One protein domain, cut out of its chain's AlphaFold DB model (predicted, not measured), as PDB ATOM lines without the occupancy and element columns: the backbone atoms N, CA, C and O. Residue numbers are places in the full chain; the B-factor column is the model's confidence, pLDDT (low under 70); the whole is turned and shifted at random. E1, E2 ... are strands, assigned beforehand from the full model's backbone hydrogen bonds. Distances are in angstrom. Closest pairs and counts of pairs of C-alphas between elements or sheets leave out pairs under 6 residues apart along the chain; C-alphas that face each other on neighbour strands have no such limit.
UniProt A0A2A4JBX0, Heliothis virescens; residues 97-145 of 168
ATOM      1  N   THR A  97     185.714 192.068 207.992       70.69
ATOM      2  CA  THR A  97     185.228 192.369 206.640       70.69
ATOM      3  C   THR A  97     185.792 191.394 205.618       70.69
ATOM      4  O   THR A  97     186.903 191.580 205.118       70.69
ATOM      5  N   ARG A  98     184.995 190.377 205.271       84.88
ATOM      6  CA  ARG A  98     185.258 189.508 204.117       84.88
ATOM      7  C   ARG A  98     185.296 190.324 202.825       84.88
ATOM      8  O   ARG A  98     184.465 191.206 202.606       84.88
ATOM      9  N   VAL A  99     186.243 190.007 201.952       86.31
ATOM     10  CA  VAL A  99     186.368 190.616 200.628       86.31
ATOM     11  C   VAL A  99     185.238 190.099 199.744       86.31
ATOM     12  O   VAL A  99     185.072 188.892 199.587       86.31
ATOM     13  N   ARG A 100     184.471 191.009 199.136       91.25
ATOM     14  CA  ARG A 100     183.457 190.682 198.125       91.25
ATOM     15  C   ARG A 100     184.072 190.816 196.723       91.25
ATOM     16  O   ARG A 100     184.234 191.943 196.250       91.25
ATOM     17  N   PRO A 101     184.417 189.714 196.037       92.38
ATOM     18  CA  PRO A 101     184.956 189.786 194.688       92.38
ATOM     19  C   PRO A 101     183.849 190.045 193.659       92.38
ATOM     20  O   PRO A 101     182.670 189.785 193.901       92.38
ATOM     21  N   GLN A 102     184.234 190.528 192.478       92.38
ATOM     22  CA  GLN A 102     183.327 190.611 191.332       92.38
ATOM     23  C   GLN A 102     183.059 189.230 190.729       92.38
ATOM     24  O   GLN A 102     181.944 188.947 190.298       92.38
ATOM     25  N   ARG A 103     184.092 188.383 190.673       93.81
ATOM     26  CA  ARG A 103     184.031 187.011 190.154       93.81
ATOM     27  C   ARG A 103     185.160 186.162 190.728       93.81
ATOM     28  O   ARG A 103     186.203 186.687 191.118       93.81
ATOM     29  N   LEU A 104     184.946 184.849 190.744       94.19
ATOM     30  CA  LEU A 104     185.958 183.858 191.097       94.19
ATOM     31  C   LEU A 104     186.517 183.262 189.806       94.19
ATOM     32  O   LEU A 104     185.751 182.810 188.961       94.19
ATOM     33  N   ALA A 105     187.835 183.285 189.636       92.38
ATOM     34  CA  ALA A 105     188.486 182.772 188.432       92.38
ATOM     35  C   ALA A 105     188.974 181.327 188.604       92.38
ATOM     36  O   ALA A 105     188.935 180.549 187.656       92.38
ATOM     37  N   ALA A 106     189.429 180.965 189.804       92.56
ATOM     38  CA  ALA A 106     189.965 179.645 190.112       92.56
ATOM     39  C   ALA A 106     189.931 179.368 191.623       92.56
ATOM     40  O   ALA A 106     189.731 180.277 192.430       92.56
ATOM     41  N   ARG A 107     190.176 178.112 192.004       91.69
ATOM     42  CA  ARG A 107     190.405 177.674 193.388       91.69
ATOM     43  C   ARG A 107     191.673 176.831 193.443       91.69
ATOM     44  O   ARG A 107     191.899 176.010 192.554       91.69
ATOM     45  N   ARG A 108     192.472 177.001 194.497       88.94
ATOM     46  CA  ARG A 108     193.599 176.121 194.831       88.94
ATOM     47  C   ARG A 108     193.647 175.933 196.343       88.94
ATOM     48  O   ARG A 108     193.617 176.917 197.066       88.94
ATOM     49  N   ALA A 109     193.744 174.694 196.822       90.00
ATOM     50  CA  ALA A 109     193.729 174.399 198.261       90.00
ATOM     51  C   ALA A 109     192.617 175.191 198.996       90.00
ATOM     52  O   ALA A 109     191.455 175.067 198.614       90.00
ATOM     53  N   ASN A 110     192.987 176.023 199.975       87.44
ATOM     54  CA  ASN A 110     192.078 176.875 200.751       87.44
ATOM     55  C   ASN A 110     192.047 178.336 200.254       87.44
ATOM     56  O   ASN A 110     191.647 179.220 200.999       87.44
ATOM     57  N   GLU A 111     192.492 178.609 199.025       89.56
ATOM     58  CA  GLU A 111     192.532 179.947 198.425       89.56
ATOM     59  C   GLU A 111     191.663 180.019 197.157       89.56
ATOM     60  O   GLU A 111     191.584 179.088 196.344       89.56
ATOM     61  N   LEU A 112     191.036 181.176 196.958       91.75
ATOM     62  CA  LEU A 112     190.254 181.542 195.785       91.75
ATOM     63  C   LEU A 112     190.992 182.628 194.997       91.75
ATOM     64  O   LEU A 112     191.459 183.609 195.568       91.75
ATOM     65  N   LEU A 113     191.076 182.469 193.674       91.94
ATOM     66  CA  LEU A 113     191.540 183.536 192.793       91.94
ATOM     67  C   LEU A 113     190.374 184.491 192.555       91.94
ATOM     68  O   LEU A 113     189.446 184.193 191.795       91.94
ATOM     69  N   CYS A 114     190.421 185.626 193.234       91.88
ATOM     70  CA  CYS A 114     189.384 186.637 193.243       91.88
ATOM     71  C   CYS A 114     189.720 187.747 192.254       91.88
ATOM     72  O   CYS A 114     190.805 188.320 192.311       91.88
ATOM     73  N   ILE A 115     188.763 188.098 191.394       91.31
ATOM     74  CA  ILE A 115     188.837 189.339 190.625       91.31
ATOM     75  C   ILE A 115     188.153 190.430 191.440       91.31
ATOM     76  O   ILE A 115     186.938 190.381 191.666       91.31
ATOM     77  N   VAL A 116     188.938 191.389 191.913       88.44
ATOM     78  CA  VAL A 116     188.492 192.480 192.781       88.44
ATOM     79  C   VAL A 116     188.595 193.790 192.012       88.44
ATOM     80  O   VAL A 116     189.584 194.057 191.332       88.44
ATOM     81  N   ARG A 117     187.564 194.630 192.124       83.94
ATOM     82  CA  ARG A 117     187.598 195.976 191.555       83.94
ATOM     83  C   ARG A 117     188.281 196.915 192.534       83.94
ATOM     84  O   ARG A 117     187.792 197.084 193.649       83.94
ATOM     85  N   ARG A 118     189.356 197.570 192.105       74.38
ATOM     86  CA  ARG A 118     189.944 198.680 192.865       74.38
ATOM     87  C   ARG A 118     189.227 199.969 192.490       74.38
ATOM     88  O   ARG A 118     189.166 200.338 191.316       74.38
ATOM     89  N   TYR A 119     188.640 200.638 193.478       70.75
ATOM     90  CA  TYR A 119     187.866 201.858 193.245       70.75
ATOM     91  C   TYR A 119     188.764 203.039 192.869       70.75
ATOM     92  O   TYR A 119     188.343 203.883 192.083       70.75
ATOM     93  N   GLU A 120     190.001 203.081 193.369       71.75
ATOM     94  CA  GLU A 120     190.927 204.192 193.136       71.75
ATOM     95  C   GLU A 120     191.426 204.250 191.687       71.75
ATOM     96  O   GLU A 120     191.613 205.330 191.134       71.75
ATOM     97  N   THR A 121     191.644 203.089 191.069       67.94
ATOM     98  CA  THR A 121     192.198 202.961 189.711       67.94
ATOM     99  C   THR A 121     191.155 202.535 188.687       67.94
ATOM    100  O   THR A 121     191.451 202.479 187.494       67.94
ATOM    101  N   SER A 122     189.929 202.220 189.122       74.44
ATOM    102  CA  SER A 122     188.869 201.620 188.297       74.44
ATOM    103  C   SER A 122     189.296 200.354 187.535       74.44
ATOM    104  O   SER A 122     188.625 199.954 186.584       74.44
ATOM    105  N   SER A 123     190.380 199.704 187.968       79.38
ATOM    106  CA  SER A 123     190.927 198.491 187.362       79.38
ATOM    107  C   SER A 123     190.413 197.234 188.063       79.38
ATOM    108  O   SER A 123     190.119 197.244 189.263       79.38
ATOM    109  N   GLU A 124     190.339 196.140 187.310       85.38
ATOM    110  CA  GLU A 124     190.185 194.794 187.864       85.38
ATOM    111  C   GLU A 124     191.573 194.237 188.189       85.38
ATOM    112  O   GLU A 124     192.491 194.349 187.378       85.38
ATOM    113  N   ASP A 125     191.725 193.663 189.376       82.38
ATOM    114  CA  ASP A 125     192.956 193.020 189.828       82.38
ATOM    115  C   ASP A 125     192.645 191.587 190.258       82.38
ATOM    116  O   ASP A 125     191.531 191.300 190.707       82.38
ATOM    117  N   ALA A 126     193.610 190.686 190.099       87.25
ATOM    118  CA  ALA A 126     193.459 189.279 190.447       87.25
ATOM    119  C   ALA A 126     194.372 188.950 191.630       87.25
ATOM    120  O   ALA A 126     195.590 189.041 191.497       87.25
ATOM    121  N   ASP A 127     193.801 188.539 192.763       85.69
ATOM    122  CA  ASP A 127     194.587 188.113 193.928       85.69
ATOM    123  C   ASP A 127     194.099 186.763 194.463       85.69
ATOM    124  O   ASP A 127     192.919 186.418 194.358       85.69
ATOM    125  N   TRP A 128     195.031 185.990 195.020       86.81
ATOM    126  CA  TRP A 128     194.716 184.771 195.756       86.81
ATOM    127  C   TRP A 128     194.386 185.158 197.193       86.81
ATOM    128  O   TRP A 128     195.237 185.679 197.912       86.81
ATOM    129  N   ILE A 129     193.143 184.915 197.593       86.00
ATOM    130  CA  ILE A 129     192.629 185.244 198.921       86.00
ATOM    131  C   ILE A 129     192.149 183.948 199.560       86.00
ATOM    132  O   ILE A 129     191.508 183.131 198.896       86.00
ATOM    133  N   ASP A 130     192.467 183.741 200.834       85.81
ATOM    134  CA  ASP A 130     191.963 182.583 201.557       85.81
ATOM    135  C   ASP A 130     190.427 182.547 201.555       85.81
ATOM    136  O   ASP A 130     189.749 183.565 201.677       85.81
ATOM    137  N   GLU A 131     189.867 181.350 201.418       88.62
ATOM    138  CA  GLU A 131     188.429 181.133 201.285       88.62
ATOM    139  C   GLU A 131     187.634 181.659 202.492       88.62
ATOM    140  O   GLU A 131     186.505 182.120 202.326       88.62
ATOM    141  N   ASP A 132     188.223 181.658 203.692       86.94
ATOM    142  CA  ASP A 132     187.601 182.186 204.909       86.94
ATOM    143  C   ASP A 132     187.514 183.723 204.940       86.94
ATOM    144  O   ASP A 132     186.657 184.288 205.628       86.94
ATOM    145  N   GLU A 133     188.335 184.395 204.130       85.75
ATOM    146  CA  GLU A 133     188.361 185.849 203.971       85.75
ATOM    147  C   GLU A 133     187.489 186.340 202.798       85.75
ATOM    148  O   GLU A 133     187.378 187.548 202.586       85.75
ATOM    149  N   VAL A 134     186.836 185.445 202.046       90.25
ATOM    150  CA  VAL A 134     186.069 185.785 200.835       90.25
ATOM    151  C   VAL A 134     184.565 185.596 201.042       90.25
ATOM    152  O   VAL A 134     184.088 184.535 201.437       90.25
ATOM    153  N   ASP A 135     183.774 186.612 200.696       92.62
ATOM    154  CA  ASP A 135     182.327 186.463 200.530       92.62
ATOM    155  C   ASP A 135     182.002 185.971 199.112       92.62
ATOM    156  O   ASP A 135     181.766 186.748 198.185       92.62
ATOM    157  N   ALA A 136     181.978 184.648 198.952       91.81
ATOM    158  CA  ALA A 136     181.649 183.978 197.696       91.81
ATOM    159  C   ALA A 136     180.133 183.833 197.439       91.81
ATOM    160  O   ALA A 136     179.735 183.154 196.491       91.81
ATOM    161  N   SER A 137     179.259 184.427 198.264       91.50
ATOM    162  CA  SER A 137     177.814 184.163 198.209       91.50
ATOM    163  C   SER A 137     177.218 184.523 196.843       91.50
ATOM    164  O   SER A 137     177.203 185.693 196.460       91.50
ATOM    165  N   GLY A 138     176.702 183.535 196.109       89.50
ATOM    166  CA  GLY A 138     176.123 183.730 194.773       89.50
ATOM    167  C   GLY A 138     177.139 183.811 193.625       89.50
ATOM    168  O   GLY A 138     176.753 184.168 192.516       89.50
ATOM    169  N   LEU A 139     178.414 183.486 193.869       91.94
ATOM    170  CA  LEU A 139     179.451 183.386 192.842       91.94
ATOM    171  C   LEU A 139     179.829 181.921 192.601       91.94
ATOM    172  O   LEU A 139     179.905 181.124 193.533       91.94
ATOM    173  N   THR A 140     180.110 181.575 191.348       90.56
ATOM    174  CA  THR A 140     180.626 180.261 190.952       90.56
ATOM    175  C   THR A 140     181.935 180.420 190.190       90.56
ATOM    176  O   THR A 140     182.182 181.445 189.552       90.56
ATOM    177  N   ILE A 141     182.797 179.409 190.284       89.62
ATOM    178  CA  ILE A 141     184.020 179.338 189.482       89.62
ATOM    179  C   ILE A 141     183.622 178.791 188.105       89.62
ATOM    180  O   ILE A 141     182.941 177.764 188.061       89.62
ATOM    181  N   PRO A 142     184.008 179.445 186.996       84.94
ATOM    182  CA  PRO A 142     183.755 178.929 185.659       84.94
ATOM    183  C   PRO A 142     184.335 177.522 185.499       84.94
ATOM    184  O   PRO A 142     185.501 177.293 185.828       84.94
ATOM    185  N   GLU A 143     183.547 176.584 184.972       80.00
ATOM    186  CA  GLU A 143     184.109 175.299 184.564       80.00
ATOM    187  C   GLU A 143     185.078 175.520 183.395       80.00
ATOM    188  O   GLU A 143     184.759 176.271 182.464       80.00
ATOM    189  N   PRO A 144     186.265 174.889 183.413       67.50
ATOM    190  CA  PRO A 144     187.190 174.991 182.300       67.50
ATOM    191  C   PRO A 144     186.536 174.375 181.060       67.50
ATOM    192  O   PRO A 144     186.283 173.171 181.004       67.50
ATOM    193  N   SER A 145     186.256 175.193 180.045       61.47
ATOM    194  CA  SER A 145     185.835 174.665 178.751       61.47
ATOM    195  C   SER A 145     186.991 173.865 178.143       61.47
ATOM    196  O   SER A 145     188.150 174.277 178.199       61.47
TER     197      SER A 145
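This is residues 97 to 145 of the 168 residues of a protein of Heliothis virescens (UniProt A0A2A4JBX0). A small sheet of three antiparallel strands folds back and forth as two hairpins in a row, E1 with E2 and E2 with E3, and is followed by one long stretch with no named element, residues 131 to 145. The printed part begins with a lead-in, residues 97 to 102, and after E3 residues 131 to 145 loop back to the E1 side of the sheet and run off to the end of the printed part. It has 49 residues with no named helix and three named strands, E1, E2 and E3 in that order both along the chain and across the sheet; the class is all strand, though under half of the residues, 20 of the 49, are in named elements. The whole is compact, with a radius of gyration of the C-alphas of 10.7 A, and spans 30 by 28 by 18 A.

Go first to E1, residues 103 to 108, and E2, residues 111 to 117: they are antiparallel neighbours and a hairpin with a tight link, 158 degrees between their directions. There N 105 and O 113 are 2.8 A apart and N 108 and O 111 are 2.9 A apart, both within hydrogen-bond range. The C-alphas of Arg 107 and Leu 112, which face each other, are 4.6 A apart. Next comes E3, residues 124 to 130, the antiparallel neighbour of E2 at 151 degrees; these two are also a hairpin, with a short link. Look at N 112 and O 129, 2.8 A apart, and N 127 and O 114, 3.0 A apart, both within hydrogen-bond range. The C-alphas of Glu 111 and Asp 130 face each other at 4.1 A. E1, E2 and E3 form a meander, each strand the antiparallel neighbour of the one before, with E2 the inner strand and E1 and E3 the edge strands.

Find C-alpha 103 at (184.031, 187.011, 190.154); from there E1 runs 15.2 A to C-alpha 108. E2 begins at C-alpha 111, at (192.532, 179.947, 198.425), and covers 18.1 A to C-alpha 117. E3 covers 18.4 A and ends at C-alpha 130, at (191.963, 182.583, 201.557).

The printed part has no cut from residue 97 to 145, and neither link between the strands is long. Its two farthest C-alphas, those of Glu 120 and Ser 145, are 33.2 A apart. Look along residues 131 to 145, which have no named element: their C-alphas lie 7 to 19 A from the mean of the C-alphas. The mean pLDDT of the printed part is 85.7; residue 121 and residues 144 to 145 are under 70, where the model's confidence is low.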